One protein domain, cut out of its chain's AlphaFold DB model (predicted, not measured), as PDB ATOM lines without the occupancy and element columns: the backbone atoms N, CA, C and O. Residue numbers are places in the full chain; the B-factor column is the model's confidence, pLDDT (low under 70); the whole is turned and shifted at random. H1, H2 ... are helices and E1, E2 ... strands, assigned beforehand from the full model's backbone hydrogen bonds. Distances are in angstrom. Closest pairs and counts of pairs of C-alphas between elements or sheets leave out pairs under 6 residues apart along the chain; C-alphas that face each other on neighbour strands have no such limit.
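This is residues 130 to 244 of the 257 residues of an uncharacterized protein of Chloroflexi bacterium CG_4_8_14_3_um_filter_45_15 (UniProt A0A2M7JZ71). Two small twisted sheets, E2 to E6 without the helix and E1, E7, E8, pack partly face to face with their strands crossed. H1 crosses E2 and E3 on one face of the larger sheet and meets the edge strand E8 of the smaller one, while short H2 stands up from that same face of the larger sheet. The printed part has 115 residues with two named helices and eight named strands, in the order E1 E2 E3 E4 E5 H1 E6 H2 E7 E8; the class is mixed, helices and strands. The larger sheet is branched at E3, the smaller runs E1 - E7 - E8, and neighbour strands in both are antiparallel. The whole is compact, with a radius of gyration of the C-alphas of 13.8 A and spans of 41 by 33 by 24 A.

The larger sheet holds E2, residues 146 to 153, 21.1 A long; E3, residues 162 to 169, 21.9 A; E4, residues 172 to 174; E5, residues 183 to 185; and E6, residues 205 to 208. C-alpha 146 is at (-34.569, -58.110, 41.165). The smaller sheet holds E1, residues 139 to 142; E7, residues 220 to 227, 23.2 A; and E8, residues 237 to 244, 20.0 A, which bends by 53 degrees at residue 240 and ends with C-alpha 244 at (-35.655, -68.841, 33.966). H1 is residues 188 to 198, 15.2 A, and H2 is residues 209 to 216, 10.4 A.

E2, E3 and E4 form a meander, each strand the antiparallel neighbour of the one before. E2 and E3 are a hairpin, with N 151 and O 164 at 2.8 A. E6 lies on the other side of E2, with N 150 and O 207 at 2.8 A. On the side of E3 away from E2 lie E4, with N 174 and O 167 at 2.8 A, and E5, with N 185 and O 163 at 2.8 A. The two sheets form a sandwich, two sheets face to face, with strands at 70 degrees; E5 and E8 touch, the C-alphas of Cys 185 and Val 239 being closest at 4.5 A. E7 pairs with E1, N 140 and O 225 at 3.0 A, and forms a hairpin with E8, N 224 and O 241 at 2.9 A. H1 has a height over the larger sheet of 8.9 A and runs across the strands, at 67 degrees to E3 on the local plane; its residues 188 to 191 only graze the smaller sheet. H2, over E6 at a height of 6.6 A, is on the same face as H1. In H1 and H2 every O i to N i+4 pair is within hydrogen-bond range.

The C-alphas farthest apart, of Ser 136 and Lys 200, are 41.8 A apart. The printed part has no cut and no long link. The mean pLDDT of the printed part is 94.6, and no printed residue is under 70.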
ATOM      1  N   VAL A 130     -30.322 -49.290  24.648       94.56
ATOM      2  CA  VAL A 130     -31.723 -49.698  24.446       94.56
ATOM      3  C   VAL A 130     -32.641 -49.022  25.462       94.56
ATOM      4  O   VAL A 130     -33.728 -48.564  25.113       94.56
ATOM      5  N   LEU A 131     -32.231 -48.994  26.733       93.25
ATOM      6  CA  LEU A 131     -33.091 -48.606  27.853       93.25
ATOM      7  C   LEU A 131     -33.175 -47.087  28.063       93.25
ATOM      8  O   LEU A 131     -34.173 -46.613  28.614       93.25
ATOM      9  N   ARG A 132     -32.173 -46.310  27.625       88.38
ATOM     10  CA  ARG A 132     -32.187 -44.844  27.736       88.38
ATOM     11  C   ARG A 132     -32.768 -44.184  26.492       88.38
ATOM     12  O   ARG A 132     -32.706 -44.700  25.383       88.38
ATOM     13  N   SER A 133     -33.331 -42.996  26.696       85.38
ATOM     14  CA  SER A 133     -33.874 -42.165  25.623       85.38
ATOM     15  C   SER A 133     -32.889 -41.045  25.259       85.38
ATOM     16  O   SER A 133     -32.465 -40.331  26.168       85.38
ATOM     17  N   PRO A 134     -32.602 -40.803  23.966       88.81
ATOM     18  CA  PRO A 134     -33.041 -41.588  22.809       88.81
ATOM     19  C   PRO A 134     -32.232 -42.895  22.654       88.81
ATOM     20  O   PRO A 134     -31.018 -42.873  22.859       88.81
ATOM     21  N   PRO A 135     -32.868 -44.011  22.257       91.62
ATOM     22  CA  PRO A 135     -32.172 -45.279  22.064       91.62
ATOM     23  C   PRO A 135     -31.386 -45.297  20.747       91.62
ATOM     24  O   PRO A 135     -31.850 -44.781  19.725       91.62
ATOM     25  N   SER A 136     -30.210 -45.929  20.744       90.19
ATOM     26  CA  SER A 136     -29.394 -46.135  19.537       90.19
ATOM     27  C   SER A 136     -29.635 -47.498  18.880       90.19
ATOM     28  O   SER A 136     -29.414 -47.630  17.671       90.19
ATOM     29  N   ARG A 137     -30.140 -48.477  19.644       92.81
ATOM     30  CA  ARG A 137     -30.570 -49.805  19.176       92.81
ATOM     31  C   ARG A 137     -31.782 -50.313  19.964       92.81
ATOM     32  O   ARG A 137     -32.177 -49.697  20.948       92.81
ATOM     33  N   SER A 138     -32.407 -51.403  19.525       95.12
ATOM     34  CA  SER A 138     -33.711 -51.838  20.057       95.12
ATOM     35  C   SER A 138     -33.733 -53.131  20.851       95.12
ATOM     36  O   SER A 138     -34.767 -53.379  21.462       95.12
ATOM     37  N   LEU A 139     -32.675 -53.943  20.866       96.00
ATOM     38  CA  LEU A 139     -32.668 -55.229  21.571       96.00
ATOM     39  C   LEU A 139     -31.463 -55.366  22.493       96.00
ATOM     40  O   LEU A 139     -30.353 -55.041  22.075       96.00
ATOM     41  N   CYS A 140     -31.678 -55.883  23.703       96.56
ATOM     42  CA  CYS A 140     -30.627 -56.309  24.629       96.56
ATOM     43  C   CYS A 140     -31.078 -57.514  25.471       96.56
ATOM     44  O   CYS A 140     -32.274 -57.753  25.646       96.56
ATOM     45  N   LEU A 141     -30.115 -58.267  26.007       97.38
ATOM     46  CA  LEU A 141     -30.348 -59.290  27.029       97.38
ATOM     47  C   LEU A 141     -29.782 -58.797  28.361       97.38
ATOM     48  O   LEU A 141     -28.615 -58.421  28.435       97.38
ATOM     49  N   ILE A 142     -30.589 -58.828  29.417       98.00
ATOM     50  CA  ILE A 142     -30.168 -58.417  30.759       98.00
ATOM     51  C   ILE A 142     -30.454 -59.504  31.793       98.00
ATOM     52  O   ILE A 142     -31.375 -60.310  31.645       98.00
ATOM     53  N   LYS A 143     -29.698 -59.457  32.889       98.25
ATOM     54  CA  LYS A 143     -30.000 -60.146  34.141       98.25
ATOM     55  C   LYS A 143     -30.476 -59.083  35.136       98.25
ATOM     56  O   LYS A 143     -29.647 -58.282  35.560       98.25
ATOM     57  N   PRO A 144     -31.784 -58.974  35.431       98.25
ATOM     58  CA  PRO A 144     -32.275 -57.996  36.399       98.25
ATOM     59  C   PRO A 144     -31.674 -58.257  37.784       98.25
ATOM     60  O   PRO A 144     -31.486 -59.412  38.167       98.25
ATOM     61  N   ASP A 145     -31.451 -57.189  38.553       98.00
ATOM     62  CA  ASP A 145     -31.030 -57.290  39.956       98.00
ATOM     63  C   ASP A 145     -32.140 -57.975  40.769       98.00
ATOM     64  O   ASP A 145     -31.902 -58.856  41.596       98.00
ATOM     65  N   GLU A 146     -33.389 -57.592  40.489       98.06
ATOM     66  CA  GLU A 146     -34.569 -58.110  41.165       98.06
ATOM     67  C   GLU A 146     -35.795 -58.040  40.250       98.06
ATOM     68  O   GLU A 146     -36.079 -57.009  39.643       98.06
ATOM     69  N   ILE A 147     -36.593 -59.110  40.205       98.44
ATOM     70  CA  ILE A 147     -37.992 -58.993  39.786       98.44
ATOM     71  C   ILE A 147     -38.774 -58.544  41.015       98.44
ATOM     72  O   ILE A 147     -38.876 -59.292  41.973       98.44
ATOM     73  N   LYS A 148     -39.354 -57.348  41.002       98.31
ATOM     74  CA  LYS A 148     -40.113 -56.837  42.151       98.31
ATOM     75  C   LYS A 148     -41.533 -57.375  42.148       98.31
ATOM     76  O   LYS A 148     -42.075 -57.789  43.173       98.31
ATOM     77  N   ARG A 149     -42.164 -57.366  40.972       98.06
ATOM     78  CA  ARG A 149     -43.574 -57.734  40.827       98.06
ATOM     79  C   ARG A 149     -43.920 -58.131  39.400       98.06
ATOM     80  O   ARG A 149     -43.470 -57.498  38.451       98.06
ATOM     81  N   VAL A 150     -44.809 -59.106  39.269       98.12
ATOM     82  CA  VAL A 150     -45.488 -59.453  38.019       98.12
ATOM     83  C   VAL A 150     -46.972 -59.191  38.167       98.12
ATOM     84  O   VAL A 150     -47.580 -59.538  39.178       98.12
ATOM     85  N   ILE A 151     -47.548 -58.561  37.153       97.81
ATOM     86  CA  ILE A 151     -48.958 -58.200  37.091       97.81
ATOM     87  C   ILE A 151     -49.560 -58.908  35.886       97.81
ATOM     88  O   ILE A 151     -49.085 -58.734  34.766       97.81
ATOM     89  N   LEU A 152     -50.607 -59.684  36.127       97.25
ATOM     90  CA  LEU A 152     -51.400 -60.370  35.119       97.25
ATOM     91  C   LEU A 152     -52.787 -59.737  35.132       97.25
ATOM     92  O   LEU A 152     -53.498 -59.802  36.137       97.25
ATOM     93  N   ASP A 153     -53.148 -59.084  34.041       95.19
ATOM     94  CA  ASP A 153     -54.422 -58.401  33.890       95.19
ATOM     95  C   ASP A 153     -55.257 -59.118  32.824       95.19
ATOM     96  O   ASP A 153     -54.841 -59.125  31.664       95.19
ATOM     97  N   PRO A 154     -56.418 -59.709  33.172       93.94
ATOM     98  CA  PRO A 154     -57.284 -60.369  32.195       93.94
ATOM     99  C   PRO A 154     -57.959 -59.390  31.215       93.94
ATOM    100  O   PRO A 154     -58.578 -59.829  30.250       93.94
ATOM    101  N   GLY A 155     -57.828 -58.076  31.422       92.31
ATOM    102  CA  GLY A 155     -58.408 -57.031  30.575       92.31
ATOM    103  C   GLY A 155     -59.128 -55.926  31.340       92.31
ATOM    104  O   GLY A 155     -59.685 -55.030  30.713       92.31
ATOM    105  N   VAL A 156     -59.078 -55.940  32.672       89.19
ATOM    106  CA  VAL A 156     -59.746 -54.968  33.544       89.19
ATOM    107  C   VAL A 156     -59.219 -53.558  33.299       89.19
ATOM    108  O   VAL A 156     -59.998 -52.610  33.238       89.19
ATOM    109  N   ARG A 157     -57.899 -53.388  33.145       88.75
ATOM    110  CA  ARG A 157     -57.300 -52.056  32.962       88.75
ATOM    111  C   ARG A 157     -57.104 -51.678  31.502       88.75
ATOM    112  O   ARG A 157     -57.228 -50.506  31.160       88.75
ATOM    113  N   TYR A 158     -56.739 -52.646  30.664       86.44
ATOM    114  CA  TYR A 158     -56.302 -52.385  29.287       86.44
ATOM    115  C   TYR A 158     -57.305 -52.835  28.219       86.44
ATOM    116  O   TYR A 158     -57.024 -52.681  27.033       86.44
ATOM    117  N   GLY A 159     -58.445 -53.414  28.614       90.19
ATOM    118  CA  GLY A 159     -59.447 -53.970  27.694       90.19
ATOM    119  C   GLY A 159     -59.002 -55.249  26.976       90.19
ATOM    120  O   GLY A 159     -59.698 -55.730  26.089       90.19
ATOM    121  N   LYS A 160     -57.828 -55.784  27.325       91.31
ATOM    122  CA  LYS A 160     -57.236 -57.002  26.766       91.31
ATOM    123  C   LYS A 160     -56.230 -57.600  27.746       91.31
ATOM    124  O   LYS A 160     -55.722 -56.889  28.615       91.31
ATOM    125  N   TYR A 161     -55.896 -58.872  27.548       93.12
ATOM    126  CA  TYR A 161     -54.919 -59.554  28.385       93.12
ATOM    127  C   TYR A 161     -53.516 -58.929  28.288       93.12
ATOM    128  O   TYR A 161     -52.910 -58.856  27.209       93.12
ATOM    129  N   GLU A 162     -52.972 -58.546  29.441       95.12
ATOM    130  CA  GLU A 162     -51.649 -57.942  29.590       95.12
ATOM    131  C   GLU A 162     -50.873 -58.621  30.725       95.12
ATOM    132  O   GLU A 162     -51.371 -58.782  31.839       95.12
ATOM    133  N   ALA A 163     -49.617 -58.971  30.451       97.00
ATOM    134  CA  ALA A 163     -48.644 -59.357  31.464       97.00
ATOM    135  C   ALA A 163     -47.638 -58.213  31.593       97.00
ATOM    136  O   ALA A 163     -47.166 -57.698  30.583       97.00
ATOM    137  N   ARG A 164     -47.314 -57.778  32.812       98.00
ATOM    138  CA  ARG A 164     -46.368 -56.677  33.044       98.00
ATOM    139  C   ARG A 164     -45.386 -57.023  34.145       98.00
ATOM    140  O   ARG A 164     -45.766 -57.621  35.150       98.00
ATOM    141  N   ILE A 165     -44.135 -56.621  33.962       98.50
ATOM    142  CA  ILE A 165     -43.030 -56.944  34.864       98.50
ATOM    143  C   ILE A 165     -42.449 -55.645  35.412       98.50
ATOM    144  O   ILE A 165     -42.103 -54.730  34.666       98.50
ATOM    145  N   VAL A 166     -42.364 -55.574  36.735       98.44
ATOM    146  CA  VAL A 166     -41.639 -54.547  37.480       98.44
ATOM    147  C   VAL A 166     -40.355 -55.183  37.984       98.44
ATOM    148  O   VAL A 166     -40.405 -56.213  38.657       98.44
ATOM    149  N   PHE A 167     -39.222 -54.569  37.681       98.44
ATOM    150  CA  PHE A 167     -37.904 -55.070  38.053       98.44
ATOM    151  C   PHE A 167     -36.950 -53.912  38.343       98.44
ATOM    152  O   PHE A 167     -37.246 -52.764  37.998       98.44
ATOM    153  N   SER A 168     -35.822 -54.212  38.972       98.31
ATOM    154  CA  SER A 168     -34.666 -53.322  39.041       98.31
ATOM    155  C   SER A 168     -33.515 -53.890  38.225       98.31
ATOM    156  O   SER A 168     -33.368 -55.106  38.085       98.31
ATOM    157  N   PHE A 169     -32.722 -53.000  37.644       97.81
ATOM    158  CA  PHE A 169     -31.540 -53.356  36.879       97.81
ATOM    159  C   PHE A 169     -30.522 -52.219  36.935       97.81
ATOM    160  O   PHE A 169     -30.891 -51.059  36.724       97.81
ATOM    161  N   ALA A 170     -29.260 -52.560  37.198       95.38
ATOM    162  CA  ALA A 170     -28.156 -51.611  37.328       95.38
ATOM    163  C   ALA A 170     -28.462 -50.473  38.325       95.38
ATOM    164  O   ALA A 170     -28.151 -49.307  38.080       95.38
ATOM    165  N   GLY A 171     -29.124 -50.806  39.442       95.06
ATOM    166  CA  GLY A 171     -29.500 -49.836  40.478       95.06
ATOM    167  C   GLY A 171     -30.659 -48.899  40.108       95.06
ATOM    168  O   GLY A 171     -30.976 -47.996  40.880       95.06
ATOM    169  N   GLN A 172     -31.310 -49.105  38.958       95.31
ATOM    170  CA  GLN A 172     -32.483 -48.346  38.530       95.31
ATOM    171  C   GLN A 172     -33.757 -49.194  38.585       95.31
ATOM    172  O   GLN A 172     -33.780 -50.348  38.159       95.31
ATOM    173  N   ASP A 173     -34.850 -48.575  39.031       96.75
ATOM    174  CA  ASP A 173     -36.170 -49.194  39.061       96.75
ATOM    175  C   ASP A 173     -36.970 -48.959  37.773       96.75
ATOM    176  O   ASP A 173     -37.222 -47.827  37.354       96.75
ATOM    177  N   TYR A 174     -37.474 -50.046  37.195       96.06
ATOM    178  CA  TYR A 174     -38.331 -50.049  36.011       96.06
ATOM    179  C   TYR A 174     -39.797 -50.231  36.424       96.06
ATOM    180  O   TYR A 174     -40.425 -51.272  36.219       96.06
ATOM    181  N   LEU A 175     -40.355 -49.184  37.045       95.25
ATOM    182  CA  LEU A 175     -41.697 -49.204  37.649       95.25
ATOM    183  C   LEU A 175     -42.848 -49.017  36.653       95.25
ATOM    184  O   LEU A 175     -44.001 -49.276  37.001       95.25
ATOM    185  N   GLY A 176     -42.564 -48.574  35.426       91.25
ATOM    186  CA  GLY A 176     -43.586 -48.098  34.493       91.25
ATOM    187  C   GLY A 176     -44.206 -46.777  34.964       91.25
ATOM    188  O   GLY A 176     -43.517 -45.919  35.506       91.25
ATOM    189  N   THR A 177     -45.510 -46.597  34.755       89.56
ATOM    190  CA  THR A 177     -46.249 -45.418  35.243       89.56
ATOM    191  C   THR A 177     -47.306 -45.818  36.268       89.56
ATOM    192  O   THR A 177     -47.679 -46.984  36.367       89.56
ATOM    193  N   THR A 178     -47.864 -44.851  36.998       85.88
ATOM    194  CA  THR A 178     -48.982 -45.101  37.928       85.88
ATOM    195  C   THR A 178     -50.191 -45.727  37.224       85.88
ATOM    196  O   THR A 178     -50.810 -46.661  37.738       85.88
ATOM    197  N   LYS A 179     -50.490 -45.267  36.002       86.88
ATOM    198  CA  LYS A 179     -51.557 -45.823  35.159       86.88
ATOM    199  C   LYS A 179     -51.166 -47.166  34.543       86.88
ATOM    200  O   LYS A 179     -52.026 -48.018  34.344       86.88
ATOM    201  N   SER A 180     -49.886 -47.381  34.268       90.31
ATOM    202  CA  SER A 180     -49.385 -48.558  33.561       90.31
ATOM    203  C   SER A 180     -48.122 -49.118  34.224       90.31
ATOM    204  O   SER A 180     -47.021 -48.890  33.714       90.31
ATOM    205  N   PRO A 181     -48.264 -49.804  35.373       94.06
ATOM    206  CA  PRO A 181     -47.129 -50.290  36.147       94.06
ATOM    207  C   PRO A 181     -46.396 -51.417  35.420       94.06
ATOM    208  O   PRO A 181     -47.020 -52.318  34.859       94.06
ATOM    209  N   GLY A 182     -45.070 -51.374  35.473       96.69
ATOM    210  CA  GLY A 182     -44.168 -52.322  34.829       96.69
ATOM    211  C   GLY A 182     -44.108 -52.191  33.308       96.69
ATOM    212  O   GLY A 182     -44.962 -51.570  32.658       96.69
ATOM    213  N   LEU A 183     -43.088 -52.816  32.731       97.06
ATOM    214  CA  LEU A 183     -42.961 -52.969  31.285       97.06
ATOM    215  C   LEU A 183     -43.908 -54.083  30.819       97.06
ATOM    216  O   LEU A 183     -44.043 -55.085  31.525       97.06
ATOM    217  N   PRO A 184     -44.575 -53.931  29.663       97.12
ATOM    218  CA  PRO A 184     -45.350 -55.024  29.092       97.12
ATOM    219  C   PRO A 184     -44.428 -56.203  28.762       97.12
ATOM    220  O   PRO A 184     -43.312 -56.008  28.279       97.12
ATOM    221  N   CYS A 185     -44.899 -57.412  29.045       97.75
ATOM    222  CA  CYS A 185     -44.251 -58.670  28.709       97.75
ATOM    223  C   CYS A 185     -45.044 -59.359  27.601       97.75
ATOM    224  O   CYS A 185     -46.214 -59.725  27.767       97.75
ATOM    225  N   THR A 186     -44.397 -59.494  26.453       96.88
ATOM    226  CA  THR A 186     -44.989 -60.009  25.222       96.88
ATOM    227  C   THR A 186     -44.486 -61.409  24.866       96.88
ATOM    228  O   THR A 186     -45.021 -62.011  23.938       96.88
ATOM    229  N   ASP A 187     -43.538 -61.964  25.634       97.62
ATOM    230  CA  ASP A 187     -43.090 -63.359  25.521       97.62
ATOM    231  C   ASP A 187     -44.283 -64.328  25.574       97.62
ATOM    232  O   ASP A 187     -45.105 -64.291  26.496       97.62
ATOM    233  N   LEU A 188     -44.401 -65.191  24.565       95.69
ATOM    234  CA  LEU A 188     -45.558 -66.073  24.409       95.69
ATOM    235  C   LEU A 188     -45.678 -67.106  25.526       95.69
ATOM    236  O   LEU A 188     -46.783 -67.358  26.007       95.69
ATOM    237  N   LYS A 189     -44.555 -67.687  25.950       96.50
ATOM    238  CA  LYS A 189     -44.529 -68.731  26.976       96.50
ATOM    239  C   LYS A 189     -44.910 -68.159  28.337       96.50
ATOM    240  O   LYS A 189     -45.694 -68.751  29.073       96.50
ATOM    241  N   PHE A 190     -44.403 -66.976  28.667       97.62
ATOM    242  CA  PHE A 190     -44.758 -66.259  29.886       97.62
ATOM    243  C   PHE A 190     -46.210 -65.779  29.873       97.62
ATOM    244  O   PHE A 190     -46.917 -65.883  30.876       97.62
ATOM    245  N   ARG A 191     -46.695 -65.294  28.726       96.19
ATOM    246  CA  ARG A 191     -48.107 -64.939  28.554       96.19
ATOM    247  C   ARG A 191     -49.019 -66.144  28.762       96.19
ATOM    248  O   ARG A 191     -50.036 -65.982  29.432       96.19
ATOM    249  N   ALA A 192     -48.652 -67.313  28.236       95.56
ATOM    250  CA  ALA A 192     -49.378 -68.563  28.443       95.56
ATOM    251  C   ALA A 192     -49.450 -68.945  29.927       95.56
ATOM    252  O   ALA A 192     -50.549 -69.094  30.457       95.56
ATOM    253  N   LEU A 193     -48.307 -68.953  30.624       95.88
ATOM    254  CA  LEU A 193     -48.252 -69.139  32.078       95.88
ATOM    255  C   LEU A 193     -49.193 -68.163  32.799       95.88
ATOM    256  O   LEU A 193     -49.960 -68.549  33.675       95.88
ATOM    257  N   GLY A 194     -49.156 -66.882  32.434       95.69
ATOM    258  CA  GLY A 194     -50.004 -65.884  33.073       95.69
ATOM    259  C   GLY A 194     -51.504 -66.144  32.883       95.69
ATOM    260  O   GLY A 194     -52.279 -65.948  33.819       95.69
ATOM    261  N   ARG A 195     -51.920 -66.661  31.719       94.25
ATOM    262  CA  ARG A 195     -53.308 -67.098  31.491       94.25
ATOM    263  C   ARG A 195     -53.663 -68.317  32.341       94.25
ATOM    264  O   ARG A 195     -54.727 -68.324  32.951       94.25
ATOM    265  N   GLU A 196     -52.771 -69.300  32.440       93.75
ATOM    266  CA  GLU A 196     -52.961 -70.470  33.311       93.75
ATOM    267  C   GLU A 196     -53.134 -70.049  34.785       93.75
ATOM    268  O   GLU A 196     -54.043 -70.519  35.469       93.75
ATOM    269  N   LEU A 197     -52.330 -69.092  35.263       93.75
ATOM    270  CA  LEU A 197     -52.393 -68.567  36.635       93.75
ATOM    271  C   LEU A 197     -53.650 -67.730  36.924       93.75
ATOM    272  O   LEU A 197     -54.160 -67.718  38.059       93.75
ATOM    273  N   LEU A 198     -54.148 -67.010  35.914       93.62
ATOM    274  CA  LEU A 198     -55.443 -66.335  35.977       93.62
ATOM    275  C   LEU A 198     -56.580 -67.362  36.026       93.62
ATOM    276  O   LEU A 198     -57.507 -67.205  36.821       93.62
ATOM    277  N   GLY A 199     -56.501 -68.437  35.242       89.00
ATOM    278  CA  GLY A 199     -57.573 -69.420  35.122       89.00
ATOM    279  C   GLY A 199     -58.879 -68.740  34.699       89.00
ATOM    280  O   GLY A 199     -58.933 -68.079  33.670       89.00
ATOM    281  N   LYS A 200     -59.929 -68.868  35.521       83.88
ATOM    282  CA  LYS A 200     -61.230 -68.198  35.314       83.88
ATOM    283  C   LYS A 200     -61.392 -66.893  36.107       83.88
ATOM    284  O   LYS A 200     -62.507 -66.402  36.248       83.88
ATOM    285  N   LYS A 201     -60.322 -66.365  36.709       84.38
ATOM    286  CA  LYS A 201     -60.408 -65.143  37.518       84.38
ATOM    287  C   LYS A 201     -60.643 -63.937  36.615       84.38
ATOM    288  O   LYS A 201     -59.897 -63.709  35.670       84.38
ATOM    289  N   GLU A 202     -61.621 -63.123  36.987       84.44
ATOM    290  CA  GLU A 202     -61.901 -61.838  36.331       84.44
ATOM    291  C   GLU A 202     -61.070 -60.689  36.923       84.44
ATOM    292  O   GLU A 202     -60.975 -59.610  36.345       84.44
ATOM    293  N   ASN A 203     -60.422 -60.930  38.065       90.06
ATOM    294  CA  ASN A 203     -59.584 -59.951  38.745       90.06
ATOM    295  C   ASN A 203     -58.115 -60.075  38.338       90.06
ATOM    296  O   ASN A 203     -57.604 -61.168  38.086       90.06
ATOM    297  N   MET A 204     -57.416 -58.939  38.367       93.19
ATOM    298  CA  MET A 204     -55.967 -58.897  38.202       93.19
ATOM    299  C   MET A 204     -55.260 -59.760  39.257       93.19
ATOM    300  O   MET A 204     -55.602 -59.727  40.440       93.19
ATOM    301  N   VAL A 205     -54.211 -60.463  38.841       95.12
ATOM    302  CA  VAL A 205     -53.291 -61.176  39.734       95.12
ATOM    303  C   VAL A 205     -51.983 -60.399  39.813       95.12
ATOM    304  O   VAL A 205     -51.415 -59.999  38.801       95.12
ATOM    305  N   SER A 206     -51.493 -60.185  41.031       95.75
ATOM    306  CA  SER A 206     -50.207 -59.543  41.294       95.75
ATOM    307  C   SER A 206     -49.349 -60.474  42.140       95.75
ATOM    308  O   SER A 206     -49.712 -60.782  43.272       95.75
ATOM    309  N   LEU A 207     -48.209 -60.902  41.605       97.00
ATOM    310  CA  LEU A 207     -47.244 -61.768  42.281       97.00
ATOM    311  C   LEU A 207     -45.991 -60.966  42.628       97.00
ATOM    312  O   LEU A 207     -45.493 -60.220  41.786       97.00
ATOM    313  N   SER A 208     -45.459 -61.126  43.842       98.06
ATOM    314  CA  SER A 208     -44.092 -60.677  44.135       98.06
ATOM    315  C   SER A 208     -43.089 -61.496  43.320       98.06
ATOM    316  O   SER A 208     -43.388 -62.622  42.904       98.06
ATOM    317  N   GLY A 209     -41.888 -60.961  43.101       96.94
ATOM    318  CA  GLY A 209     -40.830 -61.731  42.445       96.94
ATOM    319  C   GLY A 209     -40.446 -62.997  43.193       96.94
ATOM    320  O   GLY A 209     -40.238 -64.026  42.562       96.94
ATOM    321  N   GLU A 210     -40.422 -62.962  44.527       97.25
ATOM    322  CA  GLU A 210     -40.166 -64.148  45.352       97.25
ATOM    323  C   GLU A 210     -41.206 -65.239  45.103       97.25
ATOM    324  O   GLU A 210     -40.858 -66.398  44.878       97.25
ATOM    325  N   ARG A 211     -42.495 -64.867  45.079       97.62
ATOM    326  CA  ARG A 211     -43.569 -65.827  44.827       97.62
ATOM    327  C   ARG A 211     -43.494 -66.391  43.413       97.62
ATOM    328  O   ARG A 211     -43.742 -67.581  43.231       97.62
ATOM    329  N   LEU A 212     -43.143 -65.560  42.433       96.94
ATOM    330  CA  LEU A 212     -42.906 -66.004  41.062       96.94
ATOM    331  C   LEU A 212     -41.740 -67.001  40.998       96.94
ATOM    332  O   LEU A 212     -41.905 -68.074  40.432       96.94
ATOM    333  N   LYS A 213     -40.593 -66.684  41.613       96.88
ATOM    334  CA  LYS A 213     -39.423 -67.574  41.643       96.88
ATOM    335  C   LYS A 213     -39.747 -68.913  42.296       96.88
ATOM    336  O   LYS A 213     -39.399 -69.946  41.742       96.88
ATOM    337  N   GLN A 214     -40.473 -68.911  43.416       97.12
ATOM    338  CA  GLN A 214     -40.943 -70.143  44.060       97.12
ATOM    339  C   GLN A 214     -41.841 -70.969  43.138       97.12
ATOM    340  O   GLN A 214     -41.671 -72.179  43.053       97.12
ATOM    341  N   LEU A 215     -42.787 -70.319  42.451       96.50
ATOM    342  CA  LEU A 215     -43.724 -70.986  41.547       96.50
ATOM    343  C   LEU A 215     -43.022 -71.610  40.337       96.50
ATOM    344  O   LEU A 215     -43.410 -72.684  39.895       96.50
ATOM    345  N   LEU A 216     -41.995 -70.942  39.815       96.44
ATOM    346  CA  LEU A 216     -41.217 -71.412  38.668       96.44
ATOM    347  C   LEU A 216     -40.027 -72.287  39.063       96.44
ATOM    348  O   LEU A 216     -39.301 -72.739  38.186       96.44
ATOM    349  N   HIS A 217     -39.789 -72.478  40.364       96.56
ATOM    350  CA  HIS A 217     -38.542 -73.029  40.895       96.56
ATOM    351  C   HIS A 217     -37.287 -72.325  40.339       96.56
ATOM    352  O   HIS A 217     -36.219 -72.924  40.260       96.56
ATOM    353  N   ALA A 218     -37.417 -71.048  39.964       96.38
ATOM    354  CA  ALA A 218     -36.389 -70.290  39.269       96.38
ATOM    355  C   ALA A 218     -35.322 -69.780  40.244       96.38
ATOM    356  O   ALA A 218     -35.607 -69.007  41.165       96.38
ATOM    357  N   GLN A 219     -34.082 -70.176  39.993       96.69
ATOM    358  CA  GLN A 219     -32.882 -69.685  40.666       96.69
ATOM    359  C   GLN A 219     -32.435 -68.364  40.036       96.69
ATOM    360  O   GLN A 219     -32.126 -67.398  40.736       96.69
ATOM    361  N   GLU A 220     -32.492 -68.296  38.706       97.50
ATOM    362  CA  GLU A 220     -32.049 -67.148  37.923       97.50
ATOM    363  C   GLU A 220     -33.120 -66.726  36.920       97.50
ATOM    364  O   GLU A 220     -33.919 -67.544  36.457       97.50
ATOM    365  N   VAL A 221     -33.144 -65.431  36.599       98.31
ATOM    366  CA  VAL A 221     -34.058 -64.840  35.618       98.31
ATOM    367  C   VAL A 221     -33.251 -63.956  34.679       98.31
ATOM    368  O   VAL A 221     -32.413 -63.185  35.138       98.31
ATOM    369  N   TYR A 222     -33.545 -64.038  33.386       98.69
ATOM    370  CA  TYR A 222     -32.991 -63.176  32.348       98.69
ATOM    371  C   TYR A 222     -34.128 -62.614  31.504       98.69
ATOM    372  O   TYR A 222     -35.132 -63.293  31.266       98.69
ATOM    373  N   LEU A 223     -33.968 -61.377  31.044       98.75
ATOM    374  CA  LEU A 223     -34.964 -60.676  30.244       98.75
ATOM    375  C   LEU A 223     -34.337 -60.254  28.919       98.75
ATOM    376  O   LEU A 223     -33.385 -59.474  28.904       98.75
ATOM    377  N   ALA A 224     -34.895 -60.728  27.808       98.25
ATOM    378  CA  ALA A 224     -34.669 -60.088  26.522       98.25
ATOM    379  C   ALA A 224     -35.596 -58.871  26.446       98.25
ATOM    380  O   ALA A 224     -36.825 -59.004  26.490       98.25
ATOM    381  N   ILE A 225     -35.010 -57.680  26.368       98.12
ATOM    382  CA  ILE A 225     -35.738 -56.422  26.235       98.12
ATOM    383  C   ILE A 225     -35.721 -56.008  24.774       98.12
ATOM    384  O   ILE A 225     -34.674 -56.006  24.128       98.12
ATOM    385  N   GLY A 226     -36.895 -55.642  24.272       96.50
ATOM    386  CA  GLY A 226     -37.067 -55.081  22.948       96.50
ATOM    387  C   GLY A 226     -37.745 -53.724  22.993       96.50
ATOM    388  O   GLY A 226     -38.510 -53.426  23.909       96.50
ATOM    389  N   LEU A 227     -37.505 -52.903  21.978       95.62
ATOM    390  CA  LEU A 227     -38.284 -51.699  21.734       95.62
ATOM    391  C   LEU A 227     -39.413 -51.986  20.743       95.62
ATOM    392  O   LEU A 227     -39.229 -52.668  19.735       95.62
ATOM    393  N   GLY A 228     -40.590 -51.419  20.996       93.00
ATOM    394  CA  GLY A 228     -41.667 -51.381  20.010       93.00
ATOM    395  C   GLY A 228     -41.329 -50.485  18.814       93.00
ATOM    396  O   GLY A 228     -40.383 -49.690  18.847       93.00
ATOM    397  N   ARG A 229     -42.139 -50.565  17.753       90.25
ATOM    398  CA  ARG A 229     -42.113 -49.562  16.673       90.25
ATOM    399  C   ARG A 229     -42.499 -48.185  17.218       90.25
ATOM    400  O   ARG A 229     -43.067 -48.079  18.305       90.25
ATOM    401  N   GLU A 230     -42.140 -47.142  16.477       89.56
ATOM    402  CA  GLU A 230     -42.424 -45.776  16.901       89.56
ATOM    403  C   GLU A 230     -43.935 -45.567  17.046       89.56
ATOM    404  O   GLU A 230     -44.720 -45.885  16.152       89.56
ATOM    405  N   TYR A 231     -44.342 -45.031  18.190       84.69
ATOM    406  CA  TYR A 231     -45.707 -44.608  18.447       84.69
ATOM    407  C   TYR A 231     -45.683 -43.277  19.190       84.69
ATOM    408  O   TYR A 231     -45.106 -43.171  20.276       84.69
ATOM    409  N   LYS A 232     -46.321 -42.259  18.599       86.00
ATOM    410  CA  LYS A 232     -46.309 -40.873  19.097       86.00
ATOM    411  C   LYS A 232     -44.880 -40.348  19.331       86.00
ATOM    412  O   LYS A 232     -44.598 -39.768  20.379       86.00
ATOM    413  N   GLY A 233     -43.982 -40.597  18.372       86.44
ATOM    414  CA  GLY A 233     -42.595 -40.116  18.396       86.44
ATOM    415  C   GLY A 233     -41.684 -40.810  19.413       86.44
ATOM    416  O   GLY A 233     -40.645 -40.260  19.769       86.44
ATOM    417  N   LYS A 234     -42.083 -41.973  19.951       88.62
ATOM    418  CA  LYS A 234     -41.294 -42.730  20.934       88.62
ATOM    419  C   LYS A 234     -41.314 -44.225  20.648       88.62
ATOM    420  O   LYS A 234     -42.336 -44.773  20.235       88.62
ATOM    421  N   ASN A 235     -40.210 -44.895  20.958       92.44
ATOM    422  CA  ASN A 235     -40.140 -46.348  21.062       92.44
ATOM    423  C   ASN A 235     -40.261 -46.749  22.535       92.44
ATOM    424  O   ASN A 235     -39.622 -46.154  23.400       92.44
ATOM    425  N   TRP A 236     -41.093 -47.746  22.824       92.12
ATOM    426  CA  TRP A 236     -41.390 -48.156  24.198       92.12
ATOM    427  C   TRP A 236     -40.734 -49.502  24.508       92.12
ATOM    428  O   TRP A 236     -40.913 -50.429  23.710       92.12
ATOM    429  N   PRO A 237     -40.007 -49.633  25.632       95.44
ATOM    430  CA  PRO A 237     -39.392 -50.892  26.017       95.44
ATOM    431  C   PRO A 237     -40.433 -51.901  26.500       95.44
ATOM    432  O   PRO A 237     -41.427 -51.554  27.147       95.44
ATOM    433  N   MET A 238     -40.179 -53.163  26.188       97.06
ATOM    434  CA  MET A 238     -41.005 -54.313  26.531       97.06
ATOM    435  C   MET A 238     -40.122 -55.535  26.778       97.06
ATOM    436  O   MET A 238     -39.062 -55.679  26.172       97.06
ATOM    437  N   VAL A 239     -40.568 -56.425  27.660       98.44
ATOM    438  CA  VAL A 239     -39.941 -57.737  27.844       98.44
ATOM    439  C   VAL A 239     -40.440 -58.643  26.721       98.44
ATOM    440  O   VAL A 239     -41.605 -59.038  26.718       98.44
ATOM    441  N   ILE A 240     -39.578 -58.951  25.755       98.06
ATOM    442  CA  ILE A 240     -39.912 -59.801  24.600       98.06
ATOM    443  C   ILE A 240     -39.520 -61.267  24.805       98.06
ATOM    444  O   ILE A 240     -40.037 -62.131  24.103       98.06
ATOM    445  N   GLY A 241     -38.630 -61.539  25.762       98.19
ATOM    446  CA  GLY A 241     -38.239 -62.880  26.185       98.19
ATOM    447  C   GLY A 241     -38.095 -62.927  27.701       98.19
ATOM    448  O   GLY A 241     -37.465 -62.045  28.291       98.19
ATOM    449  N   PHE A 242     -38.702 -63.930  28.333       98.50
ATOM    450  CA  PHE A 242     -38.589 -64.182  29.770       98.50
ATOM    451  C   PHE A 242     -37.975 -65.564  29.980       98.50
ATOM    452  O   PHE A 242     -38.558 -66.579  29.595       98.50
ATOM    453  N   HIS A 243     -36.784 -65.610  30.571       98.38
ATOM    454  CA  HIS A 243     -36.028 -66.846  30.740       98.38
ATOM    455  C   HIS A 243     -35.781 -67.120  32.216       98.38
ATOM    456  O   HIS A 243     -35.337 -66.231  32.941       98.38
ATOM    457  N   CYS A 244     -36.014 -68.360  32.638       97.19
ATOM    458  CA  CYS A 244     -35.655 -68.841  33.966       97.19
ATOM    459  C   CYS A 244     -34.669 -70.000  33.876       97.19
ATOM    460  O   CYS A 244     -34.658 -70.730  32.885       97.19
TER     461      CYS A 244